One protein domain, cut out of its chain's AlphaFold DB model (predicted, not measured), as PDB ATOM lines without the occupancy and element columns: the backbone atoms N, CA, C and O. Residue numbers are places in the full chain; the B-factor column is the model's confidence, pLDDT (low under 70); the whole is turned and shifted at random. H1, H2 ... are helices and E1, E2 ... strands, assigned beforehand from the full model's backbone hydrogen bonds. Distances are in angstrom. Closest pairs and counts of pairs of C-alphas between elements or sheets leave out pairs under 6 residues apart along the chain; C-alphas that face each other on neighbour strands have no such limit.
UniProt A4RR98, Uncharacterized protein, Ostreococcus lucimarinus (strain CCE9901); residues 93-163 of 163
ATOM      1  N   ALA A  93      98.300 147.268 170.062       55.47
ATOM      2  CA  ALA A  93      98.810 148.574 170.424       55.47
ATOM      3  C   ALA A  93      99.151 149.300 169.122       55.47
ATOM      4  O   ALA A  93     100.143 148.970 168.470       55.47
ATOM      5  N   LEU A  94      98.311 150.263 168.739       57.94
ATOM      6  CA  LEU A  94      98.585 151.158 167.621       57.94
ATOM      7  C   LEU A  94      99.999 151.725 167.798       57.94
ATOM      8  O   LEU A  94     100.333 152.274 168.852       57.94
ATOM      9  N   LEU A  95     100.848 151.537 166.785       64.44
ATOM     10  CA  LEU A  95     102.208 152.071 166.798       64.44
ATOM     11  C   LEU A  95     102.147 153.582 166.989       64.44
ATOM     12  O   LEU A  95     101.412 154.279 166.285       64.44
ATOM     13  N   LYS A  96     102.963 154.103 167.910       72.94
ATOM     14  CA  LYS A  96     103.100 155.551 168.041       72.94
ATOM     15  C   LYS A  96     103.673 156.103 166.728       72.94
ATOM     16  O   LYS A  96     104.540 155.461 166.136       72.94
ATOM     17  N   PRO A  97     103.282 157.306 166.279       65.62
ATOM     18  CA  PRO A  97     103.774 157.871 165.018       65.62
ATOM     19  C   PRO A  97     105.306 157.907 164.903       65.62
ATOM     20  O   PRO A  97     105.864 157.638 163.843       65.62
ATOM     21  N   ARG A  98     106.003 158.165 166.017       71.19
ATOM     22  CA  ARG A  98     107.471 158.132 166.084       71.19
ATOM     23  C   ARG A  98     108.047 156.743 165.803       71.19
ATOM     24  O   ARG A  98     109.055 156.622 165.120       71.19
ATOM     25  N   ASP A  99     107.385 155.714 166.312       74.69
ATOM     26  CA  ASP A  99     107.787 154.327 166.120       74.69
ATOM     27  C   ASP A  99     107.586 153.881 164.671       74.69
ATOM     28  O   ASP A  99     108.393 153.124 164.134       74.69
ATOM     29  N   VAL A 100     106.526 154.376 164.025       75.44
ATOM     30  CA  VAL A 100     106.286 154.173 162.590       75.44
ATOM     31  C   VAL A 100     107.398 154.815 161.765       75.44
ATOM     32  O   VAL A 100     107.932 154.166 160.868       75.44
ATOM     33  N   ALA A 101     107.776 156.057 162.081       73.50
ATOM     34  CA  ALA A 101     108.851 156.764 161.387       73.50
ATOM     35  C   ALA A 101     110.200 156.041 161.528       73.50
ATOM     36  O   ALA A 101     110.871 155.786 160.530       73.50
ATOM     37  N   GLU A 102     110.558 155.621 162.743       81.50
ATOM     38  CA  GLU A 102     111.781 154.850 162.993       81.50
ATOM     39  C   GLU A 102     111.779 153.510 162.239       81.50
ATOM     40  O   GLU A 102     112.772 153.128 161.615       81.50
ATOM     41  N   ALA A 103     110.654 152.797 162.251       81.56
ATOM     42  CA  ALA A 103     110.527 151.528 161.548       81.56
ATOM     43  C   ALA A 103     110.616 151.703 160.018       81.56
ATOM     44  O   ALA A 103     111.226 150.872 159.344       81.56
ATOM     45  N   LEU A 104     110.084 152.802 159.471       79.75
ATOM     46  CA  LEU A 104     110.210 153.165 158.056       79.75
ATOM     47  C   LEU A 104     111.654 153.489 157.669       79.75
ATOM     48  O   LEU A 104     112.122 153.036 156.624       79.75
ATOM     49  N   GLU A 105     112.373 154.241 158.500       81.94
ATOM     50  CA  GLU A 105     113.782 154.568 158.268       81.94
ATOM     51  C   GLU A 105     114.656 153.313 158.260       81.94
ATOM     52  O   GLU A 105     115.453 153.119 157.340       81.94
ATOM     53  N   ARG A 106     114.459 152.413 159.230       83.88
ATOM     54  CA  ARG A 106     115.161 151.121 159.275       83.88
ATOM     55  C   ARG A 106     114.813 150.243 158.075       83.88
ATOM     56  O   ARG A 106     115.701 149.638 157.480       83.88
ATOM     57  N   HIS A 107     113.541 150.213 157.681       84.50
ATOM     58  CA  HIS A 107     113.088 149.485 156.499       84.50
ATOM     59  C   HIS A 107     113.686 150.052 155.203       84.50
ATOM     60  O   HIS A 107     114.039 149.297 154.301       84.50
ATOM     61  N   ARG A 108     113.890 151.369 155.118       80.19
ATOM     62  CA  ARG A 108     114.617 151.999 154.008       80.19
ATOM     63  C   ARG A 108     116.107 151.651 154.031       80.19
ATOM     64  O   ARG A 108     116.659 151.309 152.987       80.19
ATOM     65  N   ALA A 109     116.753 151.727 155.193       83.50
ATOM     66  CA  ALA A 109     118.178 151.426 155.351       83.50
ATOM     67  C   ALA A 109     118.515 149.969 154.986       83.50
ATOM     68  O   ALA A 109     119.597 149.699 154.470       83.50
ATOM     69  N   SER A 110     117.573 149.044 155.185       82.56
ATOM     70  CA  SER A 110     117.708 147.634 154.802       82.56
ATOM     71  C   SER A 110     117.321 147.332 153.348       82.56
ATOM     72  O   SER A 110     117.168 146.163 152.988       82.56
ATOM     73  N   ALA A 111     117.130 148.359 152.513       80.50
ATOM     74  CA  ALA A 111     116.645 148.230 151.138       80.50
ATOM     75  C   ALA A 111     115.290 147.498 151.024       80.50
ATOM     76  O   ALA A 111     115.025 146.813 150.035       80.50
ATOM     77  N   PHE A 112     114.409 147.695 152.009       79.31
ATOM     78  CA  PHE A 112     113.052 147.144 152.070       79.31
ATOM     79  C   PHE A 112     112.989 145.618 152.229       79.31
ATOM     80  O   PHE A 112     112.141 144.956 151.632       79.31
ATOM     81  N   SER A 113     113.909 145.058 153.014       81.44
ATOM     82  CA  SER A 113     113.930 143.629 153.333       81.44
ATOM     83  C   SER A 113     112.786 143.241 154.275       81.44
ATOM     84  O   SER A 113     112.652 143.833 155.342       81.44
ATOM     85  N   ASP A 114     112.030 142.185 153.958       82.38
ATOM     86  CA  ASP A 114     110.997 141.638 154.857       82.38
ATOM     87  C   ASP A 114     111.596 141.134 156.193       82.38
ATOM     88  O   ASP A 114     110.921 141.122 157.221       82.38
ATOM     89  N   ALA A 115     112.891 140.789 156.226       85.25
ATOM     90  CA  ALA A 115     113.561 140.344 157.450       85.25
ATOM     91  C   ALA A 115     113.617 141.436 158.533       85.25
ATOM     92  O   ALA A 115     113.510 141.124 159.718       85.25
ATOM     93  N   ILE A 116     113.725 142.714 158.138       87.12
ATOM     94  CA  ILE A 116     113.740 143.833 159.094       87.12
ATOM     95  C   ILE A 116     112.359 144.042 159.726       87.12
ATOM     96  O   ILE A 116     112.255 144.499 160.856       87.12
ATOM     97  N   VAL A 117     111.285 143.698 159.005       83.00
ATOM     98  CA  VAL A 117     109.900 143.832 159.474       83.00
ATOM     99  C   VAL A 117     109.655 142.830 160.596       83.00
ATOM    100  O   VAL A 117     109.138 143.192 161.651       83.00
ATOM    101  N   GLU A 118     110.096 141.589 160.396       83.69
ATOM    102  CA  GLU A 118     110.066 140.537 161.415       83.69
ATOM    103  C   GLU A 118     110.934 140.884 162.632       83.69
ATOM    104  O   GLU A 118     110.538 140.649 163.775       83.69
ATOM    105  N   GLU A 119     112.107 141.477 162.411       85.44
ATOM    106  CA  GLU A 119     112.987 141.939 163.487       85.44
ATOM    107  C   GLU A 119     112.332 143.047 164.323       85.44
ATOM    108  O   GLU A 119     112.237 142.917 165.545       85.44
ATOM    109  N   ILE A 120     111.781 144.078 163.676       82.81
ATOM    110  CA  ILE A 120     111.074 145.179 164.346       82.81
ATOM    111  C   ILE A 120     109.848 144.657 165.113       82.81
ATOM    112  O   ILE A 120     109.616 145.050 166.260       82.81
ATOM    113  N   ALA A 121     109.066 143.747 164.526       80.69
ATOM    114  CA  ALA A 121     107.922 143.136 165.205       80.69
ATOM    115  C   ALA A 121     108.353 142.324 166.443       80.69
ATOM    116  O   ALA A 121     107.703 142.378 167.496       80.69
ATOM    117  N   ARG A 122     109.495 141.629 166.364       82.06
ATOM    118  CA  ARG A 122     110.076 140.869 167.479       82.06
ATOM    119  C   ARG A 122     110.588 141.773 168.601       82.06
ATOM    120  O   ARG A 122     110.315 141.483 169.768       82.06
ATOM    121  N   GLU A 123     111.261 142.879 168.283       82.25
ATOM    122  CA  GLU A 123     111.703 143.890 169.267       82.25
ATOM    123  C   GLU A 123     110.529 144.435 170.089       82.25
ATOM    124  O   GLU A 123     110.638 144.674 171.296       82.25
ATOM    125  N   ARG A 124     109.361 144.553 169.451       74.12
ATOM    126  CA  ARG A 124     108.110 145.020 170.061       74.12
ATOM    127  C   ARG A 124     107.414 143.948 170.915       74.12
ATOM    128  O   ARG A 124     106.308 144.183 171.401       74.12
ATOM    129  N   ARG A 125     108.061 142.797 171.150       69.38
ATOM    130  CA  ARG A 125     107.609 141.694 172.021       69.38
ATOM    131  C   ARG A 125     106.205 141.175 171.685       69.38
ATOM    132  O   ARG A 125     105.421 140.904 172.590       69.38
ATOM    133  N   GLY A 126     105.874 141.071 170.398       63.22
ATOM    134  CA  GLY A 126     104.588 140.523 169.947       63.22
ATOM    135  C   GLY A 126     103.385 141.444 170.165       63.22
ATOM    136  O   GLY A 126     102.254 141.023 169.961       63.22
ATOM    137  N   LYS A 127     103.606 142.711 170.546       67.12
ATOM    138  CA  LYS A 127     102.548 143.737 170.579       67.12
ATOM    139  C   LYS A 127     102.103 144.187 169.185       67.12
ATOM    140  O   LYS A 127     101.154 144.955 169.068       67.12
ATOM    141  N   LEU A 128     102.828 143.753 168.161       68.06
ATOM    142  CA  LEU A 128     102.663 144.154 166.781       68.06
ATOM    143  C   LEU A 128     102.748 142.913 165.896       68.06
ATOM    144  O   LEU A 128     103.747 142.195 165.946       68.06
ATOM    145  N   ASP A 129     101.714 142.681 165.091       74.81
ATOM    146  CA  ASP A 129     101.729 141.640 164.067       74.81
ATOM    147  C   ASP A 129     102.683 142.053 162.931       74.81
ATOM    148  O   ASP A 129     102.550 143.134 162.342       74.81
ATOM    149  N   SER A 130     103.655 141.191 162.620       76.25
ATOM    150  CA  SER A 130     104.627 141.419 161.547       76.25
ATOM    151  C   SER A 130     103.953 141.544 160.183       76.25
ATOM    152  O   SER A 130     104.396 142.331 159.342       76.25
ATOM    153  N   LYS A 131     102.822 140.861 159.975       78.31
ATOM    154  CA  LYS A 131     102.039 140.948 158.743       78.31
ATOM    155  C   LYS A 131     101.416 142.330 158.573       78.31
ATOM    156  O   LYS A 131     101.471 142.897 157.481       78.31
ATOM    157  N   VAL A 132     100.858 142.885 159.648       78.25
ATOM    158  CA  VAL A 132     100.265 144.233 159.654       78.25
ATOM    159  C   VAL A 132     101.348 145.289 159.446       78.25
ATOM    160  O   VAL A 132     101.187 146.175 158.605       78.25
ATOM    161  N   LEU A 133     102.488 145.154 160.131       80.19
ATOM    162  CA  LEU A 133     103.640 146.033 159.935       80.19
ATOM    163  C   LEU A 133     104.134 145.993 158.483       80.19
ATOM    164  O   LEU A 133     104.339 147.041 157.874       80.19
ATOM    165  N   GLY A 134     104.273 144.801 157.900       80.75
ATOM    166  CA  GLY A 134     104.707 144.633 156.514       80.75
ATOM    167  C   GLY A 134     103.745 145.265 155.508       80.75
ATOM    168  O   GLY A 134     104.186 145.929 154.568       80.75
ATOM    169  N   LEU A 135     102.433 145.118 155.714       80.88
ATOM    170  CA  LEU A 135     101.418 145.767 154.877       80.88
ATOM    171  C   LEU A 135     101.500 147.294 154.967       80.88
ATOM    172  O   LEU A 135     101.514 147.964 153.935       80.88
ATOM    173  N   MET A 136     101.623 147.840 156.178       80.25
ATOM    174  CA  MET A 136     101.774 149.280 156.391       80.25
ATOM    175  C   MET A 136     103.043 149.814 155.714       80.25
ATOM    176  O   MET A 136     102.983 150.810 154.997       80.25
ATOM    177  N   MET A 137     104.178 149.129 155.871       81.94
ATOM    178  CA  MET A 137     105.443 149.519 155.241       81.94
ATOM    179  C   MET A 137     105.358 149.513 153.714       81.94
ATOM    180  O   MET A 137     105.863 150.429 153.064       81.94
ATOM    181  N   LYS A 138     104.691 148.510 153.127       81.38
ATOM    182  CA  LYS A 138     104.439 148.439 151.678       81.38
ATOM    183  C   LYS A 138     103.542 149.580 151.205       81.38
ATOM    184  O   LYS A 138     103.841 150.190 150.182       81.38
ATOM    185  N   HIS A 139     102.494 149.891 151.962       79.06
ATOM    186  CA  HIS A 139     101.574 150.976 151.643       79.06
ATOM    187  C   HIS A 139     102.271 152.339 151.687       79.06
ATOM    188  O   HIS A 139     102.280 153.057 150.689       79.06
ATOM    189  N   VAL A 140     102.955 152.665 152.789       73.31
ATOM    190  CA  VAL A 140     103.713 153.920 152.906       73.31
ATOM    191  C   VAL A 140     104.766 154.020 151.808       73.31
ATOM    192  O   VAL A 140     104.927 155.077 151.209       73.31
ATOM    193  N   ARG A 141     105.444 152.918 151.481       69.06
ATOM    194  CA  ARG A 141     106.421 152.889 150.391       69.06
ATOM    195  C   ARG A 141     105.796 153.194 149.028       69.06
ATOM    196  O   ARG A 141     106.388 153.962 148.280       69.06
ATOM    197  N   ALA A 142     104.637 152.622 148.708       71.00
ATOM    198  CA  ALA A 142     103.943 152.890 147.445       71.00
ATOM    199  C   ALA A 142     103.530 154.365 147.302       71.00
ATOM    200  O   ALA A 142     103.481 154.891 146.194       71.00
ATOM    201  N   HIS A 143     103.270 155.045 148.421       67.75
ATOM    202  CA  HIS A 143     102.934 156.468 148.430       67.75
ATOM    203  C   HIS A 143     104.161 157.389 148.495       67.75
ATOM    204  O   HIS A 143     104.131 158.480 147.931       67.75
ATOM    205  N   ALA A 144     105.243 156.957 149.145       65.19
ATOM    206  CA  ALA A 144     106.458 157.747 149.328       65.19
ATOM    207  C   ALA A 144     107.453 157.635 148.162       65.19
ATOM    208  O   ALA A 144     108.338 158.481 148.045       65.19
ATOM    209  N   TYR A 145     107.349 156.611 147.309       62.69
ATOM    210  CA  TYR A 145     108.274 156.387 146.195       62.69
ATOM    211  C   TYR A 145     107.521 156.100 144.896       62.69
ATOM    212  O   TYR A 145     106.656 155.228 144.859       62.69
ATOM    213  N   ALA A 146     107.887 156.804 143.827       62.88
ATOM    214  CA  ALA A 146     107.514 156.460 142.464       62.88
ATOM    215  C   ALA A 146     108.599 155.562 141.851       62.88
ATOM    216  O   ALA A 146     109.792 155.748 142.101       62.88
ATOM    217  N   GLU A 147     108.182 154.570 141.070       63.84
ATOM    218  CA  GLU A 147     109.095 153.846 140.187       63.84
ATOM    219  C   GLU A 147     109.145 154.618 138.864       63.84
ATOM    220  O   GLU A 147     108.126 154.756 138.191       63.84
ATOM    221  N   GLU A 148     110.310 155.170 138.536       62.50
ATOM    222  CA  GLU A 148     110.597 155.836 137.266       62.50
ATOM    223  C   GLU A 148     111.527 154.954 136.434       62.50
ATOM    224  O   GLU A 148     112.311 154.164 136.968       62.50
ATOM    225  N   GLU A 149     111.433 155.050 135.113       60.94
ATOM    226  CA  GLU A 149     112.351 154.340 134.226       60.94
ATOM    227  C   GLU A 149     113.754 154.953 134.344       60.94
ATOM    228  O   GLU A 149     113.928 156.171 134.325       60.94
ATOM    229  N   ASP A 150     114.768 154.105 134.520       61.12
ATOM    230  CA  ASP A 150     116.152 154.547 134.626       61.12
ATOM    231  C   ASP A 150     116.671 154.948 133.246       61.12
ATOM    232  O   ASP A 150     117.054 154.104 132.438       61.12
ATOM    233  N   GLU A 151     116.749 156.253 132.987       64.69
ATOM    234  CA  GLU A 151     117.274 156.796 131.727       64.69
ATOM    235  C   GLU A 151     118.699 156.309 131.404       64.69
ATOM    236  O   GLU A 151     119.114 156.305 130.243       64.69
ATOM    237  N   ARG A 152     119.474 155.872 132.408       69.06
ATOM    238  CA  ARG A 152     120.843 155.362 132.222       69.06
ATOM    239  C   ARG A 152     120.880 153.875 131.879       69.06
ATOM    240  O   ARG A 152     121.925 153.383 131.441       69.06
ATOM    241  N   ARG A 153     119.782 153.147 132.091       57.12
ATOM    242  CA  ARG A 153     119.660 151.712 131.821       57.12
ATOM    243  C   ARG A 153     118.298 151.414 131.191       57.12
ATOM    244  O   ARG A 153     117.326 151.268 131.925       57.12
ATOM    245  N   PRO A 154     118.218 151.225 129.862       54.12
ATOM    246  CA  PRO A 154     116.959 150.830 129.238       54.12
ATOM    247  C   PRO A 154     116.462 149.505 129.840       54.12
ATOM    248  O   PRO A 154     117.195 148.511 129.858       54.12
ATOM    249  N   GLY A 155     115.240 149.514 130.384       64.00
ATOM    250  CA  GLY A 155     114.631 148.396 131.119       64.00
ATOM    251  C   GLY A 155     114.953 148.328 132.621       64.00
ATOM    252  O   GLY A 155     114.500 147.404 133.298       64.00
ATOM    253  N   GLY A 156     115.735 149.267 133.159       56.56
ATOM    254  CA  GLY A 156     115.929 149.450 134.596       56.56
ATOM    255  C   GLY A 156     114.876 150.389 135.181       56.56
ATOM    256  O   GLY A 156     114.443 151.324 134.522       56.56
ATOM    257  N   THR A 157     114.471 150.164 136.428       61.34
ATOM    258  CA  THR A 157     113.599 151.086 137.171       61.34
ATOM    259  C   THR A 157     114.384 151.734 138.307       61.34
ATOM    260  O   THR A 157     114.934 151.026 139.160       61.34
ATOM    261  N   LEU A 158     114.409 153.061 138.349       60.47
ATOM    262  CA  LEU A 158     114.876 153.861 139.475       60.47
ATOM    263  C   LEU A 158     113.709 154.154 140.420       60.47
ATOM    264  O   LEU A 158     112.583 154.399 140.005       60.47
ATOM    265  N   ARG A 159     113.972 154.130 141.727       60.41
ATOM    266  CA  ARG A 159     112.975 154.522 142.731       60.41
ATOM    267  C   ARG A 159     113.265 155.931 143.199       60.41
ATOM    268  O   ARG A 159     114.254 156.150 143.902       60.41
ATOM    269  N   VAL A 160     112.393 156.857 142.833       62.28
ATOM    270  CA  VAL A 160     112.504 158.272 143.184       62.28
ATOM    271  C   VAL A 160     111.507 158.562 144.298       62.28
ATOM    272  O   VAL A 160     110.365 158.106 144.268       62.28
ATOM    273  N   GLY A 161     111.950 159.250 145.350       59.22
ATOM    274  CA  GLY A 161     111.033 159.669 146.408       59.22
ATOM    275  C   GLY A 161     110.039 160.685 145.850       59.22
ATOM    276  O   GLY A 161     110.468 161.640 145.212       59.22
ATOM    277  N   ARG A 162     108.741 160.509 146.114       57.22
ATOM    278  CA  ARG A 162     107.739 161.560 145.908       57.22
ATOM    279  C   ARG A 162     107.934 162.606 147.010       57.22
ATOM    280  O   ARG A 162     107.475 162.389 148.129       57.22
ATOM    281  N   TRP A 163     108.659 163.680 146.713       44.59
ATOM    282  CA  TRP A 163     108.802 164.863 147.567       44.59
ATOM    283  C   TRP A 163     108.601 166.104 146.711       44.59
ATOM    284  O   TRP A 163     109.226 166.154 145.630       44.59
TER     285      TRP A 163
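Overview. This is residues 93 to 163 of the 163 residues of an uncharacterized protein of Ostreococcus lucimarinus (strain CCE9901) (UniProt A4RR98). Three helices make a loose cluster at one end of this domain, and a two-stranded hairpin of E1 and E2 forms an arm that extends away from it. H1 and H2 form a helical hairpin; H3 crosses beside H1 at a wide angle, meets H2 at the beginning of its run, and leads straight into E1, the first strand of the arm. The printed part has 71 residues, with three named helices and then two named strands, in the order H1, H2, H3, E1, E2; the sheet has the order E1 - E2 and is antiparallel, and the class is mixed, helices and strands. The whole is loose, with a radius of gyration of the C-alphas of 14.0 A, and only just elongated, with spans of 45 by 23 by 17 A.

Arrangement. From the first printed residue, Ala 93, the backbone runs to H1, residues 97 to 109, and a tight link of 4 residues joins H1 to H2, residues 114 to 123. H1 touches H2 with residues 103 to 107 alone; their closest C-alphas are those of His 107 and Ile 116, 6.3 A apart. The two helices form a helical hairpin and run opposite ways at a steep tilt of 39 degrees. A short link of 6 residues leads on to H3, residues 130 to 144. H3 touches H2 with residues 130 to 134 alone; the closest C-alphas, those of Ala 121 and Ser 130, are 5.2 A apart. H2 and H3 run opposite ways at a steep tilt of 56 degrees. H1 and H3 are close but not clearly touching, with the C-alphas of Leu 104 and Met 137 closest at 6.6 A. Their lines stand about perpendicular, at 78 degrees. In H1, H2 and H3 every O i to N i+4 pair is within hydrogen-bond range. A tight link with 0 residues between joins H3 to E1, residues 145 to 149, and a short link of 7 residues joins E1 to E2, residues 157 to 161. E1 and E2 are antiparallel neighbours and form a hairpin, with 146 degrees between their N-to-C directions. The C-alphas of Tyr 145 and Gly 161 face each other at 4.3 A. N 146 and O 160 are within hydrogen-bond range at 2.8 A, as are N 158 and O 148 at 2.7 A. The closest C-alphas of H3 and E2 are those of Ala 144 and Gly 161, 5.8 A apart. Both strands are apart from H1 and from H2.

Along the chain. H1, residues 97 to 109, begins with C-alpha 97 at (103.774, 157.871, 165.018) and is 18.5 A from first to last C-alpha. H2, residues 114 to 123, is 14.6 A long by the same measure. H3, residues 130 to 144, is the longest helix, at 20.5 A, and its C-alpha 144 stands at (106.458, 157.747, 149.328). E1, residues 145 to 149, is 12.8 A long, and E2, residues 157 to 161, is 12.9 A long. E2 ends with C-alpha 161 at (111.033, 159.669, 146.408).

Size, cuts and confidence. The two C-alphas farthest apart are those of Ala 93 and Pro 154, at 45.1 A. The C-alphas of Ala 93 and Trp 163, the chain's last residue, are 29.8 A apart. The printed part has no cut, and no link between named elements is long. The mean pLDDT of the printed part is 72.3. The model's confidence is under 70 in 30 residues, among them residues 93 to 95, residues 125 to 128 and residues 143 to 163, which take in E1 and E2.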